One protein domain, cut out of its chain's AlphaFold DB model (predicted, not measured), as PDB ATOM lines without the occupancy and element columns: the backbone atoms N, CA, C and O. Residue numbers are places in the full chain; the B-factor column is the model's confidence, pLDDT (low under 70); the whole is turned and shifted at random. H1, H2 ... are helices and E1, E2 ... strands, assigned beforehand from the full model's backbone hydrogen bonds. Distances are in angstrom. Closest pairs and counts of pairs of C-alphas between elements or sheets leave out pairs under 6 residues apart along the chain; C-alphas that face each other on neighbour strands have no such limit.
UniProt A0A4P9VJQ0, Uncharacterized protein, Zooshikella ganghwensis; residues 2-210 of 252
ATOM      1  N   LYS A   2      18.923 105.824  31.324       23.98
ATOM      2  CA  LYS A   2      19.659 105.122  32.396       23.98
ATOM      3  C   LYS A   2      20.002 103.658  32.046       23.98
ATOM      4  O   LYS A   2      21.130 103.236  32.252       23.98
ATOM      5  N   ILE A   3      19.085 102.954  31.378       26.08
ATOM      6  CA  ILE A   3      19.197 101.509  31.092       26.08
ATOM      7  C   ILE A   3      20.271 101.166  30.044       26.08
ATOM      8  O   ILE A   3      20.992 100.187  30.200       26.08
ATOM      9  N   CYS A   4      20.479 102.022  29.033       27.53
ATOM     10  CA  CYS A   4      21.567 101.836  28.058       27.53
ATOM     11  C   CYS A   4      22.963 101.925  28.690       27.53
ATOM     12  O   CYS A   4      23.872 101.272  28.193       27.53
ATOM     13  N   ASN A   5      23.143 102.710  29.759       27.19
ATOM     14  CA  ASN A   5      24.438 102.807  30.437       27.19
ATOM     15  C   ASN A   5      24.691 101.635  31.400       27.19
ATOM     16  O   ASN A   5      25.835 101.397  31.764       27.19
ATOM     17  N   GLN A   6      23.650 100.904  31.805       31.36
ATOM     18  CA  GLN A   6      23.730  99.861  32.836       31.36
ATOM     19  C   GLN A   6      23.863  98.454  32.272       31.36
ATOM     20  O   GLN A   6      24.606  97.651  32.830       31.36
ATOM     21  N   LEU A   7      23.257  98.188  31.110       28.09
ATOM     22  CA  LEU A   7      23.507  96.950  30.364       28.09
ATOM     23  C   LEU A   7      24.998  96.772  30.027       28.09
ATOM     24  O   LEU A   7      25.465  95.648  29.951       28.09
ATOM     25  N   ILE A   8      25.758  97.871  29.916       32.84
ATOM     26  CA  ILE A   8      27.215  97.885  29.694       32.84
ATOM     27  C   ILE A   8      27.994  97.224  30.847       32.84
ATOM     28  O   ILE A   8      29.048  96.638  30.606       32.84
ATOM     29  N   PHE A   9      27.500  97.299  32.086       29.45
ATOM     30  CA  PHE A   9      28.238  96.840  33.272       29.45
ATOM     31  C   PHE A   9      27.928  95.394  33.662       29.45
ATOM     32  O   PHE A   9      28.803  94.689  34.162       29.45
ATOM     33  N   GLN A  10      26.731  94.900  33.340       26.28
ATOM     34  CA  GLN A  10      26.371  93.498  33.568       26.28
ATOM     35  C   GLN A  10      27.247  92.528  32.740       26.28
ATOM     36  O   GLN A  10      27.438  91.375  33.129       26.28
ATOM     37  N   CYS A  11      27.845  93.006  31.641       28.88
ATOM     38  CA  CYS A  11      28.783  92.276  30.778       28.88
ATOM     39  C   CYS A  11      30.065  91.811  31.497       28.88
ATOM     40  O   CYS A  11      30.649  90.785  31.158       28.88
ATOM     41  N   PHE A  12      30.538  92.544  32.509       27.12
ATOM     42  CA  PHE A  12      31.777  92.176  33.209       27.12
ATOM     43  C   PHE A  12      31.578  91.083  34.270       27.12
ATOM     44  O   PHE A  12      32.541  90.554  34.824       27.12
ATOM     45  N   TRP A  13      30.326  90.707  34.542       29.52
ATOM     46  CA  TRP A  13      29.931  90.200  35.852       29.52
ATOM     47  C   TRP A  13      29.995  88.678  36.066       29.52
ATOM     48  O   TRP A  13      29.471  88.199  37.069       29.52
ATOM     49  N   VAL A  14      30.635  87.874  35.201       27.08
ATOM     50  CA  VAL A  14      30.700  86.403  35.439       27.08
ATOM     51  C   VAL A  14      32.070  85.752  35.343       27.08
ATOM     52  O   VAL A  14      32.205  84.540  35.481       27.08
ATOM     53  N   VAL A  15      33.145  86.526  35.305       27.02
ATOM     54  CA  VAL A  15      34.408  85.971  35.801       27.02
ATOM     55  C   VAL A  15      34.671  86.614  37.142       27.02
ATOM     56  O   VAL A  15      35.259  87.682  37.234       27.02
ATOM     57  N   LYS A  16      34.208  85.928  38.192       27.36
ATOM     58  CA  LYS A  16      34.475  86.199  39.610       27.36
ATOM     59  C   LYS A  16      35.967  85.994  39.929       27.36
ATOM     60  O   LYS A  16      36.329  85.204  40.796       27.36
ATOM     61  N   LYS A  17      36.850  86.658  39.184       37.03
ATOM     62  CA  LYS A  17      38.247  86.870  39.538       37.03
ATOM     63  C   LYS A  17      38.348  88.312  39.986       37.03
ATOM     64  O   LYS A  17      37.900  89.206  39.276       37.03
ATOM     65  N   GLU A  18      38.894  88.505  41.182       42.25
ATOM     66  CA  GLU A  18      39.225  89.827  41.705       42.25
ATOM     67  C   GLU A  18      39.884  90.647  40.577       42.25
ATOM     68  O   GLU A  18      40.803  90.139  39.920       42.25
ATOM     69  N   PRO A  19      39.362  91.845  40.260       50.06
ATOM     70  CA  PRO A  19      39.795  92.589  39.087       50.06
ATOM     71  C   PRO A  19      41.277  92.950  39.246       50.06
ATOM     72  O   PRO A  19      41.652  93.757  40.090       50.06
ATOM     73  N   HIS A  20      42.146  92.311  38.462       52.97
ATOM     74  CA  HIS A  20      43.580  92.594  38.469       52.97
ATOM     75  C   HIS A  20      43.864  93.816  37.572       52.97
ATOM     76  O   HIS A  20      43.311  93.885  36.469       52.97
ATOM     77  N   PRO A  21      44.740  94.762  37.972       55.06
ATOM     78  CA  PRO A  21      44.987  96.023  37.254       55.06
ATOM     79  C   PRO A  21      45.311  95.863  35.760       55.06
ATOM     80  O   PRO A  21      44.843  96.648  34.941       55.06
ATOM     81  N   TYR A  22      46.050  94.814  35.389       54.66
ATOM     82  CA  TYR A  22      46.370  94.507  33.988       54.66
ATOM     83  C   TYR A  22      45.123  94.225  33.131       54.66
ATOM     84  O   TYR A  22      44.971  94.786  32.047       54.66
ATOM     85  N   ASN A  23      44.184  93.425  33.646       59.62
ATOM     86  CA  ASN A  23      42.966  93.082  32.914       59.62
ATOM     87  C   ASN A  23      42.064  94.306  32.738       59.62
ATOM     88  O   ASN A  23      41.417  94.427  31.703       59.62
ATOM     89  N   MET A  24      42.046  95.241  33.695       60.06
ATOM     90  CA  MET A  24      41.269  96.481  33.571       60.06
ATOM     91  C   MET A  24      41.777  97.402  32.460       60.06
ATOM     92  O   MET A  24      40.964  98.032  31.793       60.06
ATOM     93  N   TYR A  25      43.088  97.475  32.222       62.78
ATOM     94  CA  TYR A  25      43.629  98.307  31.143       62.78
ATOM     95  C   TYR A  25      43.275  97.758  29.753       62.78
ATOM     96  O   TYR A  25      42.813  98.503  28.889       62.78
ATOM     97  N   GLU A  26      43.407  96.446  29.551       59.50
ATOM     98  CA  GLU A  26      42.933  95.797  28.323       59.50
ATOM     99  C   GLU A  26      41.420  95.969  28.160       59.50
ATOM    100  O   GLU A  26      40.939  96.347  27.092       59.50
ATOM    101  N   SER A  27      40.668  95.808  29.250       60.44
ATOM    102  CA  SER A  27      39.227  96.063  29.279       60.44
ATOM    103  C   SER A  27      38.893  97.500  28.887       60.44
ATOM    104  O   SER A  27      37.976  97.715  28.105       60.44
ATOM    105  N   TYR A  28      39.661  98.489  29.343       62.16
ATOM    106  CA  TYR A  28      39.501  99.892  28.962       62.16
ATOM    107  C   TYR A  28      39.730 100.131  27.468       62.16
ATOM    108  O   TYR A  28      38.933 100.808  26.812       62.16
ATOM    109  N   LEU A  29      40.794  99.553  26.904       63.25
ATOM    110  CA  LEU A  29      41.062  99.633  25.468       63.25
ATOM    111  C   LEU A  29      39.958  98.953  24.656       63.25
ATOM    112  O   LEU A  29      39.575  99.457  23.599       63.25
ATOM    113  N   GLN A  30      39.423  97.840  25.155       60.31
ATOM    114  CA  GLN A  30      38.273  97.176  24.558       60.31
ATOM    115  C   GLN A  30      37.009  98.027  24.693       60.31
ATOM    116  O   GLN A  30      36.305  98.185  23.704       60.31
ATOM    117  N   LEU A  31      36.729  98.652  25.836       59.41
ATOM    118  CA  LEU A  31      35.571  99.536  26.035       59.41
ATOM    119  C   LEU A  31      35.604 100.746  25.092       59.41
ATOM    120  O   LEU A  31      34.576 101.101  24.528       59.41
ATOM    121  N   LYS A  32      36.787 101.311  24.821       57.50
ATOM    122  CA  LYS A  32      36.973 102.341  23.778       57.50
ATOM    123  C   LYS A  32      36.667 101.850  22.357       57.50
ATOM    124  O   LYS A  32      36.416 102.666  21.469       57.50
ATOM    125  N   LYS A  33      36.751 100.539  22.116       54.62
ATOM    126  CA  LYS A  33      36.420  99.891  20.837       54.62
ATOM    127  C   LYS A  33      34.965  99.414  20.786       54.62
ATOM    128  O   LYS A  33      34.418  99.309  19.687       54.62
ATOM    129  N   HIS A  34      34.354  99.116  21.935       55.97
ATOM    130  CA  HIS A  34      32.989  98.613  22.010       55.97
ATOM    131  C   HIS A  34      32.022  99.688  21.543       55.97
ATOM    132  O   HIS A  34      32.003 100.827  22.004       55.97
ATOM    133  N   LYS A  35      31.203  99.294  20.581       63.31
ATOM    134  CA  LYS A  35      30.195 100.152  20.000       63.31
ATOM    135  C   LYS A  35      28.908  99.920  20.789       63.31
ATOM    136  O   LYS A  35      28.450  98.786  20.901       63.31
ATOM    137  N   PHE A  36      28.357 100.967  21.388       72.38
ATOM    138  CA  PHE A  36      27.192 100.833  22.265       72.38
ATOM    139  C   PHE A  36      25.918 100.575  21.466       72.38
ATOM    140  O   PHE A  36      25.588 101.354  20.579       72.38
ATOM    141  N   ILE A  37      25.169  99.534  21.818       81.56
ATOM    142  CA  ILE A  37      23.813  99.317  21.311       81.56
ATOM    143  C   ILE A  37      22.849 100.365  21.885       81.56
ATOM    144  O   ILE A  37      22.985 100.792  23.036       81.56
ATOM    145  N   ARG A  38      21.862 100.800  21.094       85.56
ATOM    146  CA  ARG A  38      20.815 101.714  21.576       85.56
ATOM    147  C   ARG A  38      19.432 101.172  21.288       85.56
ATOM    148  O   ARG A  38      19.141 100.743  20.178       85.56
ATOM    149  N   PHE A  39      18.562 101.297  22.277       88.44
ATOM    150  CA  PHE A  39      17.177 100.859  22.206       88.44
ATOM    151  C   PHE A  39      16.247 102.069  22.276       88.44
ATOM    152  O   PHE A  39      16.405 102.938  23.138       88.44
ATOM    153  N   ASN A  40      15.279 102.136  21.363       90.19
ATOM    154  CA  ASN A  40      14.234 103.150  21.366       90.19
ATOM    155  C   ASN A  40      12.861 102.476  21.453       90.19
ATOM    156  O   ASN A  40      12.311 102.026  20.444       90.19
ATOM    157  N   ARG A  41      12.300 102.462  22.667       88.06
ATOM    158  CA  ARG A  41      10.960 101.938  22.960       88.06
ATOM    159  C   ARG A  41       9.865 102.654  22.174       88.06
ATOM    160  O   ARG A  41       9.037 102.001  21.556       88.06
ATOM    161  N   GLN A  42       9.898 103.985  22.132       89.56
ATOM    162  CA  GLN A  42       8.847 104.802  21.505       89.56
ATOM    163  C   GLN A  42       8.684 104.481  20.014       89.56
ATOM    164  O   GLN A  42       7.571 104.394  19.502       89.56
ATOM    165  N   ARG A  43       9.809 104.265  19.317       89.50
ATOM    166  CA  ARG A  43       9.830 103.858  17.902       89.50
ATOM    167  C   ARG A  43       9.730 102.338  17.703       89.50
ATOM    168  O   ARG A  43       9.569 101.912  16.562       89.50
ATOM    169  N   ARG A  44       9.860 101.535  18.770       90.44
ATOM    170  CA  ARG A  44      10.121 100.079  18.753       90.44
ATOM    171  C   ARG A  44      11.230  99.710  17.760       90.44
ATOM    172  O   ARG A  44      11.043  98.917  16.836       90.44
ATOM    173  N   GLN A  45      12.388 100.347  17.918       90.38
ATOM    174  CA  GLN A  45      13.560 100.175  17.054       90.38
ATOM    175  C   GLN A  45      14.847 100.056  17.875       90.38
ATOM    176  O   GLN A  45      14.956 100.614  18.967       90.38
ATOM    177  N   VAL A  46      15.841  99.382  17.304       89.44
ATOM    178  CA  VAL A  46      17.179  99.186  17.867       89.44
ATOM    179  C   VAL A  46      18.208  99.720  16.888       89.44
ATOM    180  O   VAL A  46      18.152  99.406  15.703       89.44
ATOM    181  N   ALA A  47      19.155 100.516  17.373       86.88
ATOM    182  CA  ALA A  47      20.323 100.912  16.604       86.88
ATOM    183  C   ALA A  47      21.486  99.986  16.974       86.88
ATOM    184  O   ALA A  47      22.054 100.089  18.068       86.88
ATOM    185  N   LEU A  48      21.812  99.071  16.059       84.50
ATOM    186  CA  LEU A  48      22.963  98.184  16.178       84.50
ATOM    187  C   LEU A  48      24.187  98.858  15.569       84.50
ATOM    188  O   LEU A  48      24.104  99.412  14.472       84.50
ATOM    189  N   PRO A  49      25.332  98.818  16.245       78.56
ATOM    190  CA  PRO A  49      26.542  99.369  15.678       78.56
ATOM    191  C   PRO A  49      27.063  98.501  14.526       78.56
ATOM    192  O   PRO A  49      27.134  97.277  14.627       78.56
ATOM    193  N   PHE A  50      27.481  99.132  13.432       74.06
ATOM    194  CA  PHE A  50      27.970  98.444  12.234       74.06
ATOM    195  C   PHE A  50      29.191  99.165  11.666       74.06
ATOM    196  O   PHE A  50      29.277 100.376  11.779       74.06
ATOM    197  N   GLY A  51      30.144  98.448  11.063       68.81
ATOM    198  CA  GLY A  51      31.250  99.095  10.340       68.81
ATOM    199  C   GLY A  51      32.266  99.820  11.234       68.81
ATOM    200  O   GLY A  51      32.788  99.227  12.175       68.81
ATOM    201  N   GLU A  52      32.595 101.073  10.934       64.25
ATOM    202  CA  GLU A  52      33.571 101.879  11.690       64.25
ATOM    203  C   GLU A  52      32.940 102.619  12.889       64.25
ATOM    204  O   GLU A  52      31.758 102.456  13.203       64.25
ATOM    205  N   LYS A  53      33.741 103.403  13.627       63.78
ATOM    206  CA  LYS A  53      33.278 104.158  14.805       63.78
ATOM    207  C   LYS A  53      32.106 105.080  14.432       63.78
ATOM    208  O   LYS A  53      32.224 105.901  13.532       63.78
ATOM    209  N   GLY A  54      30.992 104.966  15.157       65.81
ATOM    210  CA  GLY A  54      29.846 105.879  15.042       65.81
ATOM    211  C   GLY A  54      28.813 105.543  13.958       65.81
ATOM    212  O   GLY A  54      27.822 106.265  13.847       65.81
ATOM    213  N   GLN A  55      28.997 104.459  13.197       76.00
ATOM    214  CA  GLN A  55      28.008 103.970  12.233       76.00
ATOM    215  C   GLN A  55      27.032 102.977  12.881       76.00
ATOM    216  O   GLN A  55      27.413 102.105  13.668       76.00
ATOM    217  N   PHE A  56      25.752 103.115  12.537       80.12
ATOM    218  CA  PHE A  56      24.657 102.349  13.121       80.12
ATOM    219  C   PHE A  56      23.662 101.913  12.049       80.12
ATOM    220  O   PHE A  56      23.385 102.654  11.111       80.12
ATOM    221  N   ILE A  57      23.085 100.729  12.230       85.19
ATOM    222  CA  ILE A  57      21.954 100.229  11.456       85.19
ATOM    223  C   ILE A  57      20.736 100.235  12.374       85.19
ATOM    224  O   ILE A  57      20.754  99.629  13.446       85.19
ATOM    225  N   ILE A  58      19.676 100.926  11.954       87.31
ATOM    226  CA  ILE A  58      18.405 100.979  12.680       87.31
ATOM    227  C   ILE A  58      17.518  99.827  12.206       87.31
ATOM    228  O   ILE A  58      17.229  99.698  11.018       87.31
ATOM    229  N   ILE A  59      17.073  99.001  13.145       87.31
ATOM    230  CA  ILE A  59      16.329  97.766  12.890       87.31
ATOM    231  C   ILE A  59      15.043  97.787  13.728       87.31
ATOM    232  O   ILE A  59      15.074  98.225  14.880       87.31
ATOM    233  N   PRO A  60      13.889  97.347  13.196       89.69
ATOM    234  CA  PRO A  60      12.685  97.160  14.004       89.69
ATOM    235  C   PRO A  60      12.918  96.136  15.121       89.69
ATOM    236  O   PRO A  60      13.475  95.074  14.857       89.69
ATOM    237  N   TRP A  61      12.451  96.429  16.337       88.88
ATOM    238  CA  TRP A  61      12.603  95.554  17.512       88.88
ATOM    239  C   TRP A  61      12.128  94.121  17.243       88.88
ATOM    240  O   TRP A  61      12.810  93.171  17.581       88.88
ATOM    241  N   GLU A  62      11.021  93.961  16.527       86.00
ATOM    242  CA  GLU A  62      10.409  92.654  16.249       86.00
ATOM    243  C   GLU A  62      11.145  91.834  15.176       86.00
ATOM    244  O   GLU A  62      10.786  90.693  14.916       86.00
ATOM    245  N   LYS A  63      12.167  92.408  14.526       83.75
ATOM    246  CA  LYS A  63      12.985  91.729  13.505       83.75
ATOM    247  C   LYS A  63      14.383  91.356  13.998       83.75
ATOM    248  O   LYS A  63      15.196  90.882  13.203       83.75
ATOM    249  N   ILE A  64      14.693  91.623  15.264       86.56
ATOM    250  CA  ILE A  64      15.986  91.251  15.832       86.56
ATOM    251  C   ILE A  64      15.982  89.774  16.204       86.56
ATOM    252  O   ILE A  64      14.970  89.219  16.624       86.56
ATOM    253  N   TYR A  65      17.150  89.166  16.093       85.00
ATOM    254  CA  TYR A  65      17.423  87.844  16.617       85.00
ATOM    255  C   TYR A  65      18.362  88.000  17.798       85.00
ATOM    256  O   TYR A  65      19.375  88.700  17.703       85.00
ATOM    257  N   ALA A  66      18.017  87.347  18.898       86.88
ATOM    258  CA  ALA A  66      18.867  87.269  20.065       86.88
ATOM    259  C   ALA A  66      18.957  85.830  20.545       86.88
ATOM    260  O   ALA A  66      17.959  85.112  20.566       86.88
ATOM    261  N   TRP A  67      20.160  85.418  20.923       85.44
ATOM    262  CA  TRP A  67      20.383  84.125  21.549       85.44
ATOM    263  C   TRP A  67      21.497  84.222  22.584       85.44
ATOM    264  O   TRP A  67      22.444  85.006  22.447       85.44
ATOM    265  N   ALA A  68      21.372  83.400  23.619       87.19
ATOM    266  CA  ALA A  68      22.452  83.092  24.538       87.19
ATOM    267  C   ALA A  68      23.178  81.850  24.016       87.19
ATOM    268  O   ALA A  68      22.538  80.890  23.593       87.19
ATOM    269  N   GLY A  69      24.507  81.873  24.005       83.94
ATOM    270  CA  GLY A  69      25.300  80.722  23.593       83.94
ATOM    271  C   GLY A  69      26.574  80.606  24.407       83.94
ATOM    272  O   GLY A  69      27.230  81.608  24.693       83.94
ATOM    273  N   THR A  70      26.940  79.376  24.751       84.81
ATOM    274  CA  THR A  70      28.193  79.072  25.443       84.81
ATOM    275  C   THR A  70      29.170  78.450  24.459       84.81
ATOM    276  O   THR A  70      28.949  77.350  23.961       84.81
ATOM    277  N   THR A  71      30.264  79.155  24.170       81.75
ATOM    278  CA  THR A  71      31.361  78.634  23.343       81.75
ATOM    279  C   THR A  71      32.505  78.185  24.239       81.75
ATOM    280  O   THR A  71      32.930  78.926  25.124       81.75
ATOM    281  N   LEU A  72      33.038  76.983  24.019       81.81
ATOM    282  CA  LEU A  72      34.217  76.509  24.738       81.81
ATOM    283  C   LEU A  72      35.483  77.036  24.051       81.81
ATOM    284  O   LEU A  72      35.826  76.602  22.953       81.81
ATOM    285  N   MET A  73      36.186  77.967  24.695       76.31
ATOM    286  CA  MET A  73      37.487  78.434  24.219       76.31
ATOM    287  C   MET A  73      38.559  77.448  24.679       76.31
ATOM    288  O   MET A  73      38.848  77.344  25.874       76.31
ATOM    289  N   LEU A  74      39.127  76.705  23.733       79.06
ATOM    290  CA  LEU A  74      40.214  75.765  23.984       79.06
ATOM    291  C   LEU A  74      41.559  76.488  23.858       79.06
ATOM    292  O   LEU A  74      41.845  77.108  22.839       79.06
ATOM    293  N   SER A  75      42.380  76.393  24.899       76.75
ATOM    294  CA  SER A  75      43.804  76.734  24.869       76.75
ATOM    295  C   SER A  75      44.629  75.477  25.133       76.75
ATOM    296  O   SER A  75      44.098  74.494  25.650       76.75
ATOM    297  N   ASP A  76      45.932  75.530  24.859       78.69
ATOM    298  CA  ASP A  76      46.853  74.392  25.008       78.69
ATOM    299  C   ASP A  76      46.855  73.763  26.414       78.69
ATOM    300  O   ASP A  76      47.266  72.619  26.589       78.69
ATOM    301  N   THR A  77      46.402  74.501  27.433       79.06
ATOM    302  CA  THR A  77      46.405  74.061  28.837       79.06
ATOM    303  C   THR A  77      45.048  74.144  29.529       79.06
ATOM    304  O   THR A  77      44.861  73.514  30.569       79.06
ATOM    305  N   THR A  78      44.091  74.916  29.003       76.50
ATOM    306  CA  THR A  78      42.806  75.161  29.677       76.50
ATOM    307  C   THR A  78      41.643  75.277  28.697       76.50
ATOM    308  O   THR A  78      41.773  75.866  27.625       76.50
ATOM    309  N   ALA A  79      40.485  74.756  29.094       77.62
ATOM    310  CA  ALA A  79      39.216  74.997  28.420       77.62
ATOM    311  C   ALA A  79      38.409  76.009  29.240       77.62
ATOM    312  O   ALA A  79      38.119  75.763  30.413       77.62
ATOM    313  N   ILE A  80      38.070  77.150  28.641       78.62
ATOM    314  CA  ILE A  80      37.335  78.227  29.311       78.62
ATOM    315  C   ILE A  80      35.975  78.383  28.620       78.62
ATOM    316  O   ILE A  80      35.937  78.767  27.450       78.62
ATOM    317  N   PRO A  81      34.851  78.097  29.302       79.00
ATOM    318  CA  PRO A  81      33.534  78.379  28.752       79.00
ATOM    319  C   PRO A  81      33.315  79.895  28.695       79.00
ATOM    320  O   PRO A  81      33.479  80.599  29.692       79.00
ATOM    321  N   LEU A  82      32.943  80.393  27.521       81.81
ATOM    322  CA  LEU A  82      32.583  81.782  27.284       81.81
ATOM    323  C   LEU A  82      31.114  81.846  26.871       81.81
ATOM    324  O   LEU A  82      30.761  81.510  25.741       81.81
ATOM    325  N   SER A  83      30.269  82.291  27.798       85.50
ATOM    326  CA  SER A  83      28.851  82.532  27.525       85.50
ATOM    327  C   SER A  83      28.652  83.953  27.011       85.50
ATOM    328  O   SER A  83      29.051  84.916  27.681       85.50
ATOM    329  N   THR A  84      28.040  84.095  25.836       85.56
ATOM    330  CA  THR A  84      27.752  85.388  25.211       85.56
ATOM    331  C   THR A  84      26.268  85.540  24.887       85.56
ATOM    332  O   THR A  84      25.590  84.584  24.506       85.56
ATOM    333  N   LEU A  85      25.755  86.758  25.056       88.06
ATOM    334  CA  LEU A  85      24.490  87.209  24.492       88.06
ATOM    335  C   LEU A  85      24.805  87.852  23.143       88.06
ATOM    336  O   LEU A  85      25.540  88.840  23.081       88.06
ATOM    337  N   THR A  86      24.260  87.293  22.069       86.19
ATOM    338  CA  THR A  86      24.401  87.857  20.724       86.19
ATOM    339  C   THR A  86      23.075  88.447  20.279       86.19
ATOM    340  O   THR A  86      22.058  87.766  20.327       86.19
ATOM    341  N   ILE A  87      23.095  89.698  19.819       86.75
ATOM    342  CA  ILE A  87      21.956  90.393  19.214       86.75
ATOM    343  C   ILE A  87      22.346  90.788  17.793       86.75
ATOM    344  O   ILE A  87      23.388  91.406  17.564       86.75
ATOM    345  N   THR A  88      21.519  90.436  16.817       84.38
ATOM    346  CA  THR A  88      21.793  90.736  15.412       84.38
ATOM    347  C   THR A  88      20.515  90.775  14.576       84.38
ATOM    348  O   THR A  88      19.416  90.525  15.065       84.38
ATOM    349  N   MET A  89      20.656  91.096  13.295       80.75
ATOM    350  CA  MET A  89      19.603  90.982  12.299       80.75
ATOM    351  C   MET A  89      19.998  89.914  11.283       80.75
ATOM    352  O   MET A  89      21.081  89.981  10.695       80.75
ATOM    353  N   ALA A  90      19.103  88.957  11.041       63.88
ATOM    354  CA  ALA A  90      19.258  88.034   9.926       63.88
ATOM    355  C   ALA A  90      19.131  88.812   8.608       63.88
ATOM    356  O   ALA A  90      18.169  89.562   8.409       63.88
ATOM    357  N   SER A  91      20.098  88.653   7.702       57.88
ATOM    358  CA  SER A  91      19.953  89.180   6.346       57.88
ATOM    359  C   SER A  91      18.838  88.401   5.635       57.88
ATOM    360  O   SER A  91      18.857  87.172   5.663       57.88
ATOM    361  N   PRO A  92      17.872  89.067   4.972       53.50
ATOM    362  CA  PRO A  92      16.747  88.391   4.318       53.50
ATOM    363  C   PRO A  92      17.175  87.425   3.200       53.50
ATOM    364  O   PRO A  92      16.403  86.555   2.819       53.50
ATOM    365  N   THR A  93      18.391  87.576   2.677       52.38
ATOM    366  CA  THR A  93      18.946  86.771   1.583       52.38
ATOM    367  C   THR A  93      19.953  85.711   2.020       52.38
ATOM    368  O   THR A  93      20.225  84.806   1.240       52.38
ATOM    369  N   ASP A  94      20.515  85.798   3.229       53.03
ATOM    370  CA  ASP A  94      21.553  84.870   3.684       53.03
ATOM    371  C   ASP A  94      21.485  84.701   5.205       53.03
ATOM    372  O   ASP A  94      21.746  85.635   5.968       53.03
ATOM    373  N   VAL A  95      21.136  83.488   5.634       54.75
ATOM    374  CA  VAL A  95      21.030  83.093   7.047       54.75
ATOM    375  C   VAL A  95      22.378  83.107   7.772       54.75
ATOM    376  O   VAL A  95      22.403  83.101   8.998       54.75
ATOM    377  N   THR A  96      23.491  83.144   7.035       54.38
ATOM    378  CA  THR A  96      24.850  83.172   7.593       54.38
ATOM    379  C   THR A  96      25.444  84.580   7.664       54.38
ATOM    380  O   THR A  96      26.387  84.821   8.421       54.38
ATOM    381  N   ASN A  97      24.873  85.543   6.932       57.41
ATOM    382  CA  ASN A  97      25.360  86.918   6.884       57.41
ATOM    383  C   ASN A  97      24.626  87.801   7.903       57.41
ATOM    384  O   ASN A  97      23.685  88.536   7.586       57.41
ATOM    385  N   PHE A  98      25.073  87.726   9.153       58.78
ATOM    386  CA  PHE A  98      24.578  88.557  10.245       58.78
ATOM    387  C   PHE A  98      25.143  89.980  10.143       58.78
ATOM    388  O   PHE A  98      26.281  90.256  10.530       58.78
ATOM    389  N   LYS A  99      24.344  90.915   9.618       61.62
ATOM    390  CA  LYS A  99      24.716  92.336   9.582       61.62
ATOM    391  C   LYS A  99      24.460  92.974  10.948       61.62
ATOM    392  O   LYS A  99      23.357  92.899  11.478       61.62
ATOM    393  N   GLY A 100      25.476  93.641  11.496       65.38
ATOM    394  CA  GLY A 100      25.367  94.361  12.771       65.38
ATOM    395  C   GLY A 100      25.280  93.418  13.968       65.38
ATOM    396  O   GLY A 100      24.332  93.488  14.737       65.38
ATOM    397  N   ARG A 101      26.240  92.496  14.107       73.88
ATOM    398  CA  ARG A 101      26.342  91.610  15.273       73.88
ATOM    399  C   ARG A 101      26.846  92.397  16.484       73.88
ATOM    400  O   ARG A 101      27.926  92.985  16.437       73.88
ATOM    401  N   TYR A 102      26.060  92.402  17.551       79.81
ATOM    402  CA  TYR A 102      26.451  92.897  18.862       79.81
ATOM    403  C   TYR A 102      26.586  91.705  19.804       79.81
ATOM    404  O   TYR A 102      25.632  90.950  19.977       79.81
ATOM    405  N   GLU A 103      27.771  91.521  20.377       78.38
ATOM    406  CA  GLU A 103      28.055  90.419  21.294       78.38
ATOM    407  C   GLU A 103      28.491  90.962  22.637       78.38
ATOM    408  O   GLU A 103      29.353  91.838  22.726       78.38
ATOM    409  N   VAL A 104      27.897  90.402  23.678       78.81
ATOM    410  CA  VAL A 104      28.206  90.723  25.058       78.81
ATOM    411  C   VAL A 104      28.582  89.440  25.767       78.81
ATOM    412  O   VAL A 104      27.779  88.515  25.866       78.81
ATOM    413  N   ALA A 105      29.805  89.379  26.286       78.44
ATOM    414  CA  ALA A 105      30.158  88.332  27.229       78.44
ATOM    415  C   ALA A 105      29.345  88.538  28.509       78.44
ATOM    416  O   ALA A 105      29.328  89.634  29.053       78.44
ATOM    417  N   CYS A 106      28.675  87.492  28.979       71.88
ATOM    418  CA  CYS A 106      27.967  87.504  30.262       71.88
ATOM    419  C   CYS A 106      28.507  86.423  31.195       71.88
ATOM    420  O   CYS A 106      27.895  86.178  32.220       71.88
ATOM    421  N   GLY A 107      29.596  85.746  30.797       75.88
ATOM    422  CA  GLY A 107      30.319  84.618  31.402       75.88
ATOM    423  C   GLY A 107      29.517  83.351  31.745       75.88
ATOM    424  O   GLY A 107      30.010  82.274  31.424       75.88
ATOM    425  N   ALA A 108      28.294  83.429  32.280       80.81
ATOM    426  CA  ALA A 108      27.374  82.292  32.408       80.81
ATOM    427  C   ALA A 108      26.134  82.508  31.545       80.81
ATOM    428  O   ALA A 108      25.630  83.623  31.424       80.81
ATOM    429  N   GLU A 109      25.621  81.418  30.988       81.06
ATOM    430  CA  GLU A 109      24.475  81.427  30.080       81.06
ATOM    431  C   GLU A 109      23.218  82.016  30.721       81.06
ATOM    432  O   GLU A 109      22.540  82.842  30.114       81.06
ATOM    433  N   ILE A 110      22.956  81.686  31.988       82.81
ATOM    434  CA  ILE A 110      21.825  82.258  32.725       82.81
ATOM    435  C   ILE A 110      21.907  83.785  32.807       82.81
ATOM    436  O   ILE A 110      20.889  84.461  32.697       82.81
ATOM    437  N   ASN A 111      23.111  84.351  32.900       84.00
ATOM    438  CA  ASN A 111      23.283  85.797  32.934       84.00
ATOM    439  C   ASN A 111      23.045  86.428  31.559       84.00
ATOM    440  O   ASN A 111      22.525  87.540  31.505       84.00
ATOM    441  N   CYS A 112      23.336  85.720  30.462       84.19
ATOM    442  CA  CYS A 112      22.919  86.142  29.120       84.19
ATOM    443  C   CYS A 112      21.388  86.226  29.024       84.19
ATOM    444  O   CYS A 112      20.851  87.215  28.528       84.19
ATOM    445  N   ILE A 113      20.688  85.203  29.525       85.44
ATOM    446  CA  ILE A 113      19.219  85.143  29.518       85.44
ATOM    447  C   ILE A 113      18.639  86.264  30.388       85.44
ATOM    448  O   ILE A 113      17.747  86.983  29.952       85.44
ATOM    449  N   MET A 114      19.185  86.480  31.588       84.88
ATOM    450  CA  MET A 114      18.758  87.568  32.473       84.88
ATOM    451  C   MET A 114      18.959  88.949  31.839       84.88
ATOM    452  O   MET A 114      18.080  89.802  31.948       84.88
ATOM    453  N   GLN A 115      20.091  89.177  31.165       85.50
ATOM    454  CA  GLN A 115      20.330  90.423  30.433       85.50
ATOM    455  C   GLN A 115      19.303  90.623  29.317       85.50
ATOM    456  O   GLN A 115      18.769  91.722  29.163       85.50
ATOM    457  N   TRP A 116      18.999  89.565  28.562       87.81
ATOM    458  CA  TRP A 116      17.971  89.607  27.528       87.81
ATOM    459  C   TRP A 116      16.591  89.950  28.100       87.81
ATOM    460  O   TRP A 116      15.923  90.847  27.583       87.81
ATOM    461  N   GLU A 117      16.197  89.317  29.205       86.06
ATOM    462  CA  GLU A 117      14.934  89.613  29.883       86.06
ATOM    463  C   GLU A 117      14.876  91.062  30.381       86.06
ATOM    464  O   GLU A 117      13.867  91.729  30.178       86.06
ATOM    465  N   CYS A 118      15.972  91.610  30.920       86.56
ATOM    466  CA  CYS A 118      16.028  93.025  31.307       86.56
ATOM    467  C   CYS A 118      15.804  93.963  30.105       86.56
ATOM    468  O   CYS A 118      15.070  94.948  30.211       86.56
ATOM    469  N   ILE A 119      16.410  93.660  28.949       88.38
ATOM    470  CA  ILE A 119      16.197  94.427  27.708       88.38
ATOM    471  C   ILE A 119      14.734  94.321  27.262       88.38
ATOM    472  O   ILE A 119      14.132  95.332  26.894       88.38
ATOM    473  N   ARG A 120      14.157  93.116  27.303       87.06
ATOM    474  CA  ARG A 120      12.770  92.856  26.905       87.06
ATOM    475  C   ARG A 120      11.785  93.609  27.799       87.06
ATOM    476  O   ARG A 120      10.957  94.349  27.278       87.06
ATOM    477  N   THR A 121      11.923  93.503  29.118       87.00
ATOM    478  CA  THR A 121      11.112  94.242  30.098       87.00
ATOM    479  C   THR A 121      11.236  95.753  29.905       87.00
ATOM    480  O   THR A 121      10.233  96.461  29.912       87.00
ATOM    481  N   PHE A 122      12.439  96.266  29.629       88.75
ATOM    482  CA  PHE A 122      12.611  97.684  29.307       88.75
ATOM    483  C   PHE A 122      11.847  98.111  28.045       88.75
ATOM    484  O   PHE A 122      11.289  99.211  27.997       88.75
ATOM    485  N   MET A 123      11.861  97.277  27.003       87.94
ATOM    486  CA  MET A 123      11.220  97.586  25.725       87.94
ATOM    487  C   MET A 123       9.696  97.476  25.785       87.94
ATOM    488  O   MET A 123       9.018  98.307  25.179       87.94
ATOM    489  N   GLU A 124       9.161  96.497  26.510       86.00
ATOM    490  CA  GLU A 124       7.718  96.273  26.612       86.00
ATOM    491  C   GLU A 124       7.103  97.115  27.743       86.00
ATOM    492  O   GLU A 124       6.367  98.077  27.477       86.00
ATOM    493  N   ASP A 125       7.484  96.838  28.989       86.00
ATOM    494  CA  ASP A 125       6.858  97.417  30.179       86.00
ATOM    495  C   ASP A 125       7.357  98.839  30.446       86.00
ATOM    496  O   ASP A 125       6.554  99.744  30.654       86.00
ATOM    497  N   GLY A 126       8.665  99.071  30.308       85.38
ATOM    498  CA  GLY A 126       9.273 100.389  30.476       85.38
ATOM    499  C   GLY A 126      10.440 100.404  31.464       85.38
ATOM    500  O   GLY A 126      10.862  99.365  31.974       85.38
ATOM    501  N   PRO A 127      11.029 101.586  31.719       82.06
ATOM    502  CA  PRO A 127      12.183 101.706  32.602       82.06
ATOM    503  C   PRO A 127      11.883 101.402  34.074       82.06
ATOM    504  O   PRO A 127      12.781 100.960  34.777       82.06
ATOM    505  N   GLU A 128      10.656 101.632  34.525       82.75
ATOM    506  CA  GLU A 128      10.185 101.364  35.887       82.75
ATOM    507  C   GLU A 128      10.097  99.874  36.236       82.75
ATOM    508  O   GLU A 128      10.188  99.521  37.407       82.75
ATOM    509  N   ALA A 129       9.937  99.003  35.236       80.75
ATOM    510  CA  ALA A 129       9.875  97.556  35.426       80.75
ATOM    511  C   ALA A 129      11.265  96.896  35.425       80.75
ATOM    512  O   ALA A 129      11.412  95.739  35.818       80.75
ATOM    513  N   CYS A 130      12.294  97.617  34.972       77.88
ATOM    514  CA  CYS A 130      13.665  97.131  35.002       77.88
ATOM    515  C   CYS A 130      14.169  97.123  36.454       77.88
ATOM    516  O   CYS A 130      13.949  98.107  37.164       77.88
ATOM    517  N   PRO A 131      14.878  96.068  36.903       74.81
ATOM    518  CA  PRO A 131      15.536  96.102  38.201       74.81
ATOM    519  C   PRO A 131      16.487  97.297  38.270       74.81
ATOM    520  O   PRO A 131      17.136  97.647  37.275       74.81
ATOM    521  N   ASP A 132      16.573  97.904  39.452       73.56
ATOM    522  CA  ASP A 132      17.532  98.969  39.684       73.56
ATOM    523  C   ASP A 132      18.950  98.466  39.391       73.56
ATOM    524  O   ASP A 132      19.289  97.312  39.688       73.56
ATOM    525  N   PRO A 133      19.801  99.322  38.810       62.62
ATOM    526  CA  PRO A 133      21.197  98.981  38.620       62.62
ATOM    527  C   PRO A 133      21.841  98.541  39.920       62.62
ATOM    528  O   PRO A 133      21.803  99.231  40.938       62.62
ATOM    529  N   SER A 134      22.530  97.417  39.856       61.78
ATOM    530  CA  SER A 134      23.381  97.007  40.948       61.78
ATOM    531  C   SER A 134      24.604  97.934  41.020       61.78
ATOM    532  O   SER A 134      25.398  97.967  40.081       61.78
ATOM    533  N   ASN A 135      24.808  98.637  42.138       60.16
ATOM    534  CA  ASN A 135      25.999  99.475  42.382       60.16
ATOM    535  C   ASN A 135      27.273  98.659  42.692       60.16
ATOM    536  O   ASN A 135      28.247  99.211  43.197       60.16
ATOM    537  N   LEU A 136      27.268  97.354  42.398       55.78
ATOM    538  CA  LEU A 136      28.214  96.337  42.880       55.78
ATOM    539  C   LEU A 136      29.694  96.622  42.594       55.78
ATOM    540  O   LEU A 136      30.548  96.113  43.317       55.78
ATOM    541  N   ASP A 137      29.984  97.458  41.599       55.59
ATOM    542  CA  ASP A 137      31.350  97.749  41.153       55.59
ATOM    543  C   ASP A 137      31.833  99.158  41.513       55.59
ATOM    544  O   ASP A 137      32.948  99.534  41.149       55.59
ATOM    545  N   SER A 138      31.010  99.926  42.231       66.50
ATOM    546  CA  SER A 138      31.402 101.234  42.751       66.50
ATOM    547  C   SER A 138      32.288 101.088  43.984       66.50
ATOM    548  O   SER A 138      32.139 100.160  44.789       66.50
ATOM    549  N   LEU A 139      33.189 102.050  44.184       71.12
ATOM    550  CA  LEU A 139      33.993 102.097  45.402       71.12
ATOM    551  C   LEU A 139      33.120 102.215  46.670       71.12
ATOM    552  O   LEU A 139      33.486 101.690  47.724       71.12
ATOM    553  N   GLU A 140      31.958 102.861  46.564       75.88
ATOM    554  CA  GLU A 140      30.985 103.010  47.651       75.88
ATOM    555  C   GLU A 140      30.409 101.654  48.086       75.88
ATOM    556  O   GLU A 140      30.523 101.280  49.255       75.88
ATOM    557  N   GLU A 141      29.922 100.848  47.142       74.88
ATOM    558  CA  GLU A 141      29.390  99.512  47.429       74.88
ATOM    559  C   GLU A 141      30.482  98.538  47.901       74.88
ATOM    560  O   GLU A 141      30.231  97.668  48.743       74.88
ATOM    561  N   TYR A 142      31.733  98.709  47.452       74.56
ATOM    562  CA  TYR A 142      32.868  97.990  48.032       74.56
ATOM    563  C   TYR A 142      33.014  98.296  49.532       74.56
ATOM    564  O   TYR A 142      33.109  97.366  50.346       74.56
ATOM    565  N   PHE A 143      32.989  99.570  49.930       78.94
ATOM    566  CA  PHE A 143      33.060  99.943  51.343       78.94
ATOM    567  C   PHE A 143      31.839  99.465  52.134       78.94
ATOM    568  O   PHE A 143      32.011  98.914  53.227       78.94
ATOM    569  N   ASP A 144      30.641  99.578  51.571       82.19
ATOM    570  CA  ASP A 144      29.403  99.133  52.211       82.19
ATOM    571  C   ASP A 144      29.324  97.613  52.346       82.19
ATOM    572  O   ASP A 144      28.865  97.101  53.368       82.19
ATOM    573  N   SER A 145      29.844  96.849  51.382       78.50
ATOM    574  CA  SER A 145      29.971  95.394  51.509       78.50
ATOM    575  C   SER A 145      30.901  95.022  52.672       78.50
ATOM    576  O   SER A 145      30.560  94.183  53.510       78.50
ATOM    577  N   ARG A 146      32.046  95.707  52.804       78.12
ATOM    578  CA  ARG A 146      33.004  95.508  53.903       78.12
ATOM    579  C   ARG A 146      32.427  95.948  55.249       78.12
ATOM    580  O   ARG A 146      32.766  95.351  56.274       78.12
ATOM    581  N   ARG A 147      31.559  96.962  55.264       80.81
ATOM    582  CA  ARG A 147      30.808  97.402  56.446       80.81
ATOM    583  C   ARG A 147      29.790  96.347  56.877       80.81
ATOM    584  O   ARG A 147      29.874  95.872  58.009       80.81
ATOM    585  N   ARG A 148      28.952  95.876  55.946       82.94
ATOM    586  CA  ARG A 148      27.982  94.789  56.165       82.94
ATOM    587  C   ARG A 148      28.648  93.523  56.685       82.94
ATOM    588  O   ARG A 148      28.107  92.861  57.560       82.94
ATOM    589  N   TRP A 149      29.843  93.178  56.204       81.50
ATOM    590  CA  TRP A 149      30.573  92.004  56.699       81.50
ATOM    591  C   TRP A 149      30.999  92.129  58.165       81.50
ATOM    592  O   TRP A 149      31.006  91.125  58.881       81.50
ATOM    593  N   LYS A 150      31.336  93.343  58.621       76.94
ATOM    594  CA  LYS A 150      31.638  93.616  60.034       76.94
ATOM    595  C   LYS A 150      30.373  93.593  60.886       76.94
ATOM    596  O   LYS A 150      30.376  92.973  61.945       76.94
ATOM    597  N   GLU A 151      29.311  94.245  60.419       83.06
ATOM    598  CA  GLU A 151      28.022  94.338  61.120       83.06
ATOM    599  C   GLU A 151      27.369  92.957  61.275       83.06
ATOM    600  O   GLU A 151      26.997  92.571  62.381       83.06
ATOM    601  N   ASN A 152      27.370  92.151  60.210       84.38
ATOM    602  CA  ASN A 152      26.871  90.773  60.218       84.38
ATOM    603  C   ASN A 152      27.846  89.767  60.858       84.38
ATOM    604  O   ASN A 152      27.580  88.568  60.839       84.38
ATOM    605  N   LYS A 153      28.988  90.225  61.396       77.12
ATOM    606  CA  LYS A 153      30.037  89.394  62.022       77.12
ATOM    607  C   LYS A 153      30.501  88.208  61.159       77.12
ATOM    608  O   LYS A 153      30.948  87.196  61.691       77.12
ATOM    609  N   ILE A 154      30.446  88.344  59.832       77.69
ATOM    610  CA  ILE A 154      30.911  87.315  58.882       77.69
ATOM    611  C   ILE A 154      32.422  87.098  59.050       77.69
ATOM    612  O   ILE A 154      32.921  85.980  58.941       77.69
ATOM    613  N   LEU A 155      33.155  88.173  59.356       74.75
ATOM    614  CA  LEU A 155      34.577  88.145  59.685       74.75
ATOM    615  C   LEU A 155      34.786  88.777  61.064       74.75
ATOM    616  O   LEU A 155      34.326  89.891  61.314       74.75
ATOM    617  N   VAL A 156      35.520  88.097  61.945       80.31
ATOM    618  CA  VAL A 156      35.781  88.552  63.321       80.31
ATOM    619  C   VAL A 156      37.280  88.623  63.623       80.31
ATOM    620  O   VAL A 156      38.068  87.789  63.168       80.31
ATOM    621  N   GLY A 157      37.683  89.642  64.391       82.69
ATOM    622  CA  GLY A 157      39.047  89.813  64.904       82.69
ATOM    623  C   GLY A 157      40.130  89.783  63.818       82.69
ATOM    624  O   GLY A 157      40.111  90.574  62.874       82.69
ATOM    625  N   TRP A 158      41.070  88.843  63.947       81.06
ATOM    626  CA  TRP A 158      42.218  88.670  63.045       81.06
ATOM    627  C   TRP A 158      41.831  88.438  61.574       81.06
ATOM    628  O   TRP A 158      42.573  88.830  60.674       81.06
ATOM    629  N   GLN A 159      40.645  87.880  61.303       80.56
ATOM    630  CA  GLN A 159      40.170  87.645  59.933       80.56
ATOM    631  C   GLN A 159      39.958  88.953  59.156       80.56
ATOM    632  O   GLN A 159      40.216  89.004  57.956       80.56
ATOM    633  N   ILE A 160      39.565  90.036  59.837       80.38
ATOM    634  CA  ILE A 160      39.423  91.365  59.223       80.38
ATOM    635  C   ILE A 160      40.796  91.891  58.790       80.38
ATOM    636  O   ILE A 160      40.933  92.460  57.708       80.38
ATOM    637  N   TYR A 161      41.822  91.691  59.619       82.00
ATOM    638  CA  TYR A 161      43.182  92.128  59.313       82.00
ATOM    639  C   TYR A 161      43.792  91.311  58.168       82.00
ATOM    640  O   TYR A 161      44.323  91.882  57.216       82.00
ATOM    641  N   LYS A 162      43.614  89.982  58.192       81.81
ATOM    642  CA  LYS A 162      44.009  89.088  57.095       81.81
ATOM    643  C   LYS A 162      43.334  89.473  55.776       81.81
ATOM    644  O   LYS A 162      43.998  89.508  54.744       81.81
ATOM    645  N   GLN A 163      42.043  89.813  55.807       78.38
ATOM    646  CA  GLN A 163      41.315  90.283  54.629       78.38
ATOM    647  C   GLN A 163      41.849  91.626  54.122       78.38
ATOM    648  O   GLN A 163      42.045  91.764  52.925       78.38
ATOM    649  N   LYS A 164      42.148  92.590  55.003       79.94
ATOM    650  CA  LYS A 164      42.759  93.865  54.592       79.94
ATOM    651  C   LYS A 164      44.114  93.670  53.917       79.94
ATOM    652  O   LYS A 164      44.381  94.313  52.909       79.94
ATOM    653  N   ILE A 165      44.948  92.777  54.451       81.44
ATOM    654  CA  ILE A 165      46.221  92.414  53.816       81.44
ATOM    655  C   ILE A 165      45.961  91.776  52.455       81.44
ATOM    656  O   ILE A 165      46.638  92.119  51.494       81.44
ATOM    657  N   ARG A 166      44.969  90.883  52.347       75.19
ATOM    658  CA  ARG A 166      44.597  90.268  51.070       75.19
ATOM    659  C   ARG A 166      44.137  91.315  50.057       75.19
ATOM    660  O   ARG A 166      44.684  91.335  48.965       75.19
ATOM    661  N   ASP A 167      43.213  92.195  50.434       74.75
ATOM    662  CA  ASP A 167      42.689  93.276  49.587       74.75
ATOM    663  C   ASP A 167      43.814  94.222  49.124       74.75
ATOM    664  O   ASP A 167      43.811  94.682  47.983       74.75
ATOM    665  N   TRP A 168      44.799  94.491  49.992       74.94
ATOM    666  CA  TRP A 168      45.991  95.272  49.656       74.94
ATOM    667  C   TRP A 168      46.924  94.521  48.693       74.94
ATOM    668  O   TRP A 168      47.291  95.065  47.657       74.94
ATOM    669  N   MET A 169      47.236  93.252  48.982       72.31
ATOM    670  CA  MET A 169      48.076  92.384  48.140       72.31
ATOM    671  C   MET A 169      47.475  92.135  46.752       72.31
ATOM    672  O   MET A 169      48.209  92.024  45.776       72.31
ATOM    673  N   HIS A 170      46.148  92.036  46.662       66.62
ATOM    674  CA  HIS A 170      45.422  91.777  45.415       66.62
ATOM    675  C   HIS A 170      45.009  93.074  44.710       66.62
ATOM    676  O   HIS A 170      44.276  93.026  43.724       66.62
ATOM    677  N   TYR A 171      45.465  94.232  45.204       70.31
ATOM    678  CA  TYR A 171      45.167  95.547  44.641       70.31
ATOM    679  C   TYR A 171      43.664  95.817  44.460       70.31
ATOM    680  O   TYR A 171      43.284  96.638  43.629       70.31
ATOM    681  N   SER A 172      42.791  95.176  45.245       69.75
ATOM    682  CA  SER A 172      41.339  95.238  45.039       69.75
ATOM    683  C   SER A 172      40.808  96.662  45.206       69.75
ATOM    684  O   SER A 172      40.004  97.118  44.404       69.75
ATOM    685  N   TYR A 173      41.321  97.415  46.184       71.12
ATOM    686  CA  TYR A 173      41.002  98.841  46.324       71.12
ATOM    687  C   TYR A 173      41.427  99.655  45.093       71.12
ATOM    688  O   TYR A 173      40.650 100.457  44.580       71.12
ATOM    689  N   PHE A 174      42.654  99.438  44.608       73.88
ATOM    690  CA  PHE A 174      43.164 100.132  43.426       73.88
ATOM    691  C   PHE A 174      42.344  99.779  42.186       73.88
ATOM    692  O   PHE A 174      42.133 100.637  41.341       73.88
ATOM    693  N   ALA A 175      41.834  98.552  42.106       70.81
ATOM    694  CA  ALA A 175      40.963  98.116  41.034       70.81
ATOM    695  C   ALA A 175      39.626  98.859  41.004       70.81
ATOM    696  O   ALA A 175      39.281  99.420  39.969       70.81
ATOM    697  N   TYR A 176      38.911  98.935  42.130       71.06
ATOM    698  CA  TYR A 176      37.660  99.700  42.203       71.06
ATOM    699  C   TYR A 176      37.890 101.189  41.922       71.06
ATOM    700  O   TYR A 176      37.180 101.789  41.122       71.06
ATOM    701  N   TRP A 177      38.950 101.769  42.493       78.38
ATOM    702  CA  TRP A 177      39.329 103.156  42.219       78.38
ATOM    703  C   TRP A 177      39.664 103.400  40.739       78.38
ATOM    704  O   TRP A 177      39.248 104.404  40.160       78.38
ATOM    705  N   LEU A 178      40.417 102.490  40.115       73.25
ATOM    706  CA  LEU A 178      40.789 102.587  38.709       73.25
ATOM    707  C   LEU A 178      39.559 102.430  37.813       73.25
ATOM    708  O   LEU A 178      39.460 103.153  36.827       73.25
ATOM    709  N   ASN A 179      38.623 101.546  38.163       71.31
ATOM    710  CA  ASN A 179      37.362 101.370  37.449       71.31
ATOM    711  C   ASN A 179      36.514 102.649  37.477       71.31
ATOM    712  O   ASN A 179      36.165 103.157  36.414       71.31
ATOM    713  N   ASP A 180      36.291 103.236  38.659       72.31
ATOM    714  CA  ASP A 180      35.559 104.505  38.801       72.31
ATOM    715  C   ASP A 180      36.230 105.622  37.981       72.31
ATOM    716  O   ASP A 180      35.578 106.359  37.236       72.31
ATOM    717  N   LYS A 181      37.565 105.718  38.036       75.12
ATOM    718  CA  LYS A 181      38.320 106.724  37.268       75.12
ATOM    719  C   LYS A 181      38.305 106.477  35.770       75.12
ATOM    720  O   LYS A 181      38.285 107.434  34.996       75.12
ATOM    721  N   ILE A 182      38.345 105.220  35.348       69.12
ATOM    722  CA  ILE A 182      38.173 104.841  33.951       69.12
ATOM    723  C   ILE A 182      36.777 105.249  33.497       69.12
ATOM    724  O   ILE A 182      36.667 105.888  32.460       69.12
ATOM    725  N   GLN A 183      35.741 104.955  34.280       66.25
ATOM    726  CA  GLN A 183      34.357 105.276  33.957       66.25
ATOM    727  C   GLN A 183      34.123 106.783  33.816       66.25
ATOM    728  O   GLN A 183      33.481 107.207  32.858       66.25
ATOM    729  N   GLU A 184      34.704 107.598  34.699       68.88
ATOM    730  CA  GLU A 184      34.699 109.061  34.568       68.88
ATOM    731  C   GLU A 184      35.395 109.546  33.281       68.88
ATOM    732  O   GLU A 184      34.991 110.555  32.701       68.88
ATOM    733  N   ARG A 185      36.452 108.851  32.833       65.62
ATOM    734  CA  ARG A 185      37.275 109.215  31.662       65.62
ATOM    735  C   ARG A 185      36.926 108.464  30.378       65.62
ATOM    736  O   ARG A 185      37.630 108.620  29.375       65.62
ATOM    737  N   LEU A 186      35.913 107.604  30.384       63.66
ATOM    738  CA  LEU A 186      35.445 106.950  29.171       63.66
ATOM    739  C   LEU A 186      34.786 108.025  28.308       63.66
ATOM    740  O   LEU A 186      33.664 108.457  28.557       63.66
ATOM    741  N   GLU A 187      35.521 108.478  27.295       54.81
ATOM    742  CA  GLU A 187      34.997 109.360  26.261       54.81
ATOM    743  C   GLU A 187      33.837 108.645  25.565       54.81
ATOM    744  O   GLU A 187      34.023 107.659  24.844       54.81
ATOM    745  N   TYR A 188      32.618 109.128  25.803       57.56
ATOM    746  CA  TYR A 188      31.455 108.700  25.046       57.56
ATOM    747  C   TYR A 188      31.744 108.981  23.573       57.56
ATOM    748  O   TYR A 188      31.952 110.131  23.194       57.56
ATOM    749  N   THR A 189      31.788 107.932  22.748       59.72
ATOM    750  CA  THR A 189      31.973 108.091  21.302       59.72
ATOM    751  C   THR A 189      30.975 109.122  20.787       59.72
ATOM    752  O   THR A 189      29.773 108.990  21.045       59.72
ATOM    753  N   GLU A 190      31.464 110.141  20.077       64.94
ATOM    754  CA  GLU A 190      30.594 111.140  19.472       64.94
ATOM    755  C   GLU A 190      29.607 110.440  18.537       64.94
ATOM    756  O   GLU A 190      29.974 109.768  17.572       64.94
ATOM    757  N   LEU A 191      28.325 110.533  18.883       70.69
ATOM    758  CA  LEU A 191      27.259 109.937  18.093       70.69
ATOM    759  C   LEU A 191      27.091 110.728  16.799       70.69
ATOM    760  O   LEU A 191      27.081 111.960  16.829       70.69
ATOM    761  N   SER A 192      26.845 110.022  15.695       79.88
ATOM    762  CA  SER A 192      26.366 110.659  14.469       79.88
ATOM    763  C   SER A 192      25.108 111.487  14.757       79.88
ATOM    764  O   SER A 192      24.234 111.078  15.534       79.88
ATOM    765  N   GLU A 193      24.995 112.650  14.115       84.75
ATOM    766  CA  GLU A 193      23.837 113.541  14.242       84.75
ATOM    767  C   GLU A 193      22.516 112.842  13.889       84.75
ATOM    768  O   GLU A 193      21.479 113.124  14.493       84.75
ATOM    769  N   GLU A 194      22.548 111.874  12.972       85.06
ATOM    770  CA  GLU A 194      21.390 111.041  12.638       85.06
ATOM    771  C   GLU A 194      20.886 110.260  13.859       85.06
ATOM    772  O   GLU A 194      19.702 110.307  14.199       85.06
ATOM    773  N   ILE A 195      21.797 109.612  14.585       83.81
ATOM    774  CA  ILE A 195      21.467 108.812  15.766       83.81
ATOM    775  C   ILE A 195      21.067 109.696  16.940       83.81
ATOM    776  O   ILE A 195      20.170 109.327  17.702       83.81
ATOM    777  N   LYS A 196      21.648 110.894  17.065       85.69
ATOM    778  CA  LYS A 196      21.181 111.892  18.038       85.69
ATOM    779  C   LYS A 196      19.736 112.300  17.755       85.69
ATOM    780  O   LYS A 196      18.924 112.304  18.679       85.69
ATOM    781  N   ARG A 197      19.381 112.589  16.497       88.75
ATOM    782  CA  ARG A 197      17.997 112.913  16.092       88.75
ATOM    783  C   ARG A 197      17.049 111.739  16.327       88.75
ATOM    784  O   ARG A 197      15.983 111.937  16.904       88.75
ATOM    785  N   TRP A 198      17.457 110.525  15.961       88.06
ATOM    786  CA  TRP A 198      16.699 109.296  16.219       88.06
ATOM    787  C   TRP A 198      16.529 108.991  17.716       88.06
ATOM    788  O   TRP A 198      15.543 108.375  18.116       88.06
ATOM    789  N   SER A 199      17.447 109.443  18.571       86.44
ATOM    790  CA  SER A 199      17.360 109.245  20.025       86.44
ATOM    791  C   SER A 199      16.439 110.250  20.725       86.44
ATOM    792  O   SER A 199      16.113 110.051  21.895       86.44
ATOM    793  N   LYS A 200      16.008 111.326  20.050       88.00
ATOM    794  CA  LYS A 200      15.084 112.308  20.637       88.00
ATOM    795  C   LYS A 200      13.713 111.686  20.888       88.00
ATOM    796  O   LYS A 200      13.241 110.868  20.088       88.00
ATOM    797  N   SER A 201      13.086 112.108  21.984       88.25
ATOM    798  CA  SER A 201      11.746 111.672  22.352       88.25
ATOM    799  C   SER A 201      10.710 112.125  21.325       88.25
ATOM    800  O   SER A 201      10.822 113.193  20.722       88.25
ATOM    801  N   ILE A 202       9.702 111.286  21.128       90.81
ATOM    802  CA  ILE A 202       8.530 111.549  20.300       90.81
ATOM    803  C   ILE A 202       7.306 111.664  21.220       90.81
ATOM    804  O   ILE A 202       7.263 110.966  22.242       90.81
ATOM    805  N   PRO A 203       6.307 112.494  20.865       92.75
ATOM    806  CA  PRO A 203       5.002 112.491  21.520       92.75
ATOM    807  C   PRO A 203       4.382 111.091  21.644       92.75
ATOM    808  O   PRO A 203       4.486 110.276  20.728       92.75
ATOM    809  N   GLU A 204       3.688 110.847  22.757       88.06
ATOM    810  CA  GLU A 204       3.041 109.562  23.087       88.06
ATOM    811  C   GLU A 204       2.042 109.091  22.028       88.06
ATOM    812  O   GLU A 204       1.929 107.897  21.760       88.06
ATOM    813  N   SER A 205       1.380 110.025  21.342       89.12
ATOM    814  CA  SER A 205       0.435 109.723  20.261       89.12
ATOM    815  C   SER A 205       1.065 109.014  19.059       89.12
ATOM    816  O   SER A 205       0.361 108.343  18.310       89.12
ATOM    817  N   GLN A 206       2.379 109.149  18.863       90.25
ATOM    818  CA  GLN A 206       3.119 108.525  17.763       90.25
ATOM    819  C   GLN A 206       3.909 107.289  18.217       90.25
ATOM    820  O   GLN A 206       4.732 106.771  17.456       90.25
ATOM    821  N   TRP A 207       3.710 106.826  19.454       90.94
ATOM    822  CA  TRP A 207       4.389 105.628  19.929       90.94
ATOM    823  C   TRP A 207       3.884 104.405  19.177       90.94
ATOM    824  O   TRP A 207       2.681 104.176  19.026       90.94
ATOM    825  N   ARG A 208       4.829 103.606  18.687       89.69
ATOM    826  CA  ARG A 208       4.506 102.378  17.975       89.69
ATOM    827  C   ARG A 208       4.055 101.322  18.984       89.69
ATOM    828  O   ARG A 208       4.750 101.076  19.965       89.69
ATOM    829  N   LYS A 209       2.916 100.688  18.715       88.94
ATOM    830  CA  LYS A 209       2.408  99.554  19.497       88.94
ATOM    831  C   LYS A 209       3.012  98.227  19.009       88.94
ATOM    832  O   LYS A 209       3.500  98.191  17.874       88.94
ATOM    833  N   PRO A 210       3.022  97.178  19.851       88.19
ATOM    834  CA  PRO A 210       3.337  95.815  19.428       88.19
ATOM    835  C   PRO A 210       2.531  95.395  18.195       88.19
ATOM    836  O   PRO A 210       1.386  95.821  18.024       88.19
TER     837      PRO A 210
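This is residues 2 to 210 of the 252 residues of an uncharacterized protein of Zooshikella ganghwensis (UniProt A0A4P9VJQ0). Two small three-stranded sheets, E1 E2 E3 and E4 E5 E6, stand partly face to face as a sandwich, with H7 over the first and H3 over the second. From this body H4, H5 and H6 make an arm that runs out and folds back, with H2 beside H6; residues 74 to 79 of the E4 and E5 hairpin stick out elsewhere. The printed part has 209 residues, with named elements in the order H1 H2 E1 E2 E3 E4 E5 E6 H3 H4 H5 H6 H7; both sheets are antiparallel and the class is mixed. It is only just compact, close to loose, with a radius of gyration of the C-alphas of 20.0 A and spans of 63 by 47 by 30 A.

E4 (65 to 74), E5 (79 to 91) and E6 (94 to 107) form a strongly twisted meander, each strand the antiparallel neighbour of the one before. N 69 and O 84 are 3.0 A apart, N 87 and O 102 2.8 A, within hydrogen-bond range. H3 (109 to 124) is on one face, two layers, at a height over the sheet of 9.4 A; it lies over E5, along it at 19 degrees on the local plane, with C-alphas Leu 85 and Cys 112 closest, 5.0 A. E1 (38 to 40), E2 (45 to 49) and E3 (56 to 60) form a second meander, with N 40 to O 45 at 2.9 A and N 48 to O 57 at 2.9 A. The sheets' closest C-alphas between E2 and E6 are Leu 48 and Gly 100, 5.7 A. H7 (193 to 199) is on this sheet at a height of 9.6 A, only just over E2, with 3 of its C-alphas falling on it. H1 (2 to 10) only grazes both sheets, and only just touches H3, with 3 pairs of C-alphas within 8 A, Leu 7 and Gln 115 closest at 7.3 A. H6 (172 to 185) touches H2 (21 to 31) at a shallow tilt of 23 degrees, the same way, C-alphas Pro 21 and Ala 175 closest at 5.9 A. H4 (139 to 151) touches H6 with residues 139 to 142 alone, C-alphas Leu 139 and Tyr 176 closest at 5.4 A. H5 (158 to 169) is near H4. Every O i to N i+4 pair is within hydrogen-bond range in H2 to H7; H1 has 2 of 5, and 3 of 6 O i to N i+3 pairs.

H1 begins at C-alpha 2 (19.659, 105.122, 32.396). E5 spans 32.5 A, E6 29.1 A, E4 26.8 A and H3 22.7 A; E4, E5 and E6 bend at residues 68, 87 and 100. H7 ends at C-alpha 199 (17.360, 109.245, 20.025).

The C-alphas of Thr 93 and Gly 157 are farthest apart, 66.5 A. The printed part has no cut, and the link H3 to H4 is long. The mean pLDDT of the printed part is 72.6; residues 2 to 35 are among those under 70, and H1 has a mean of 28.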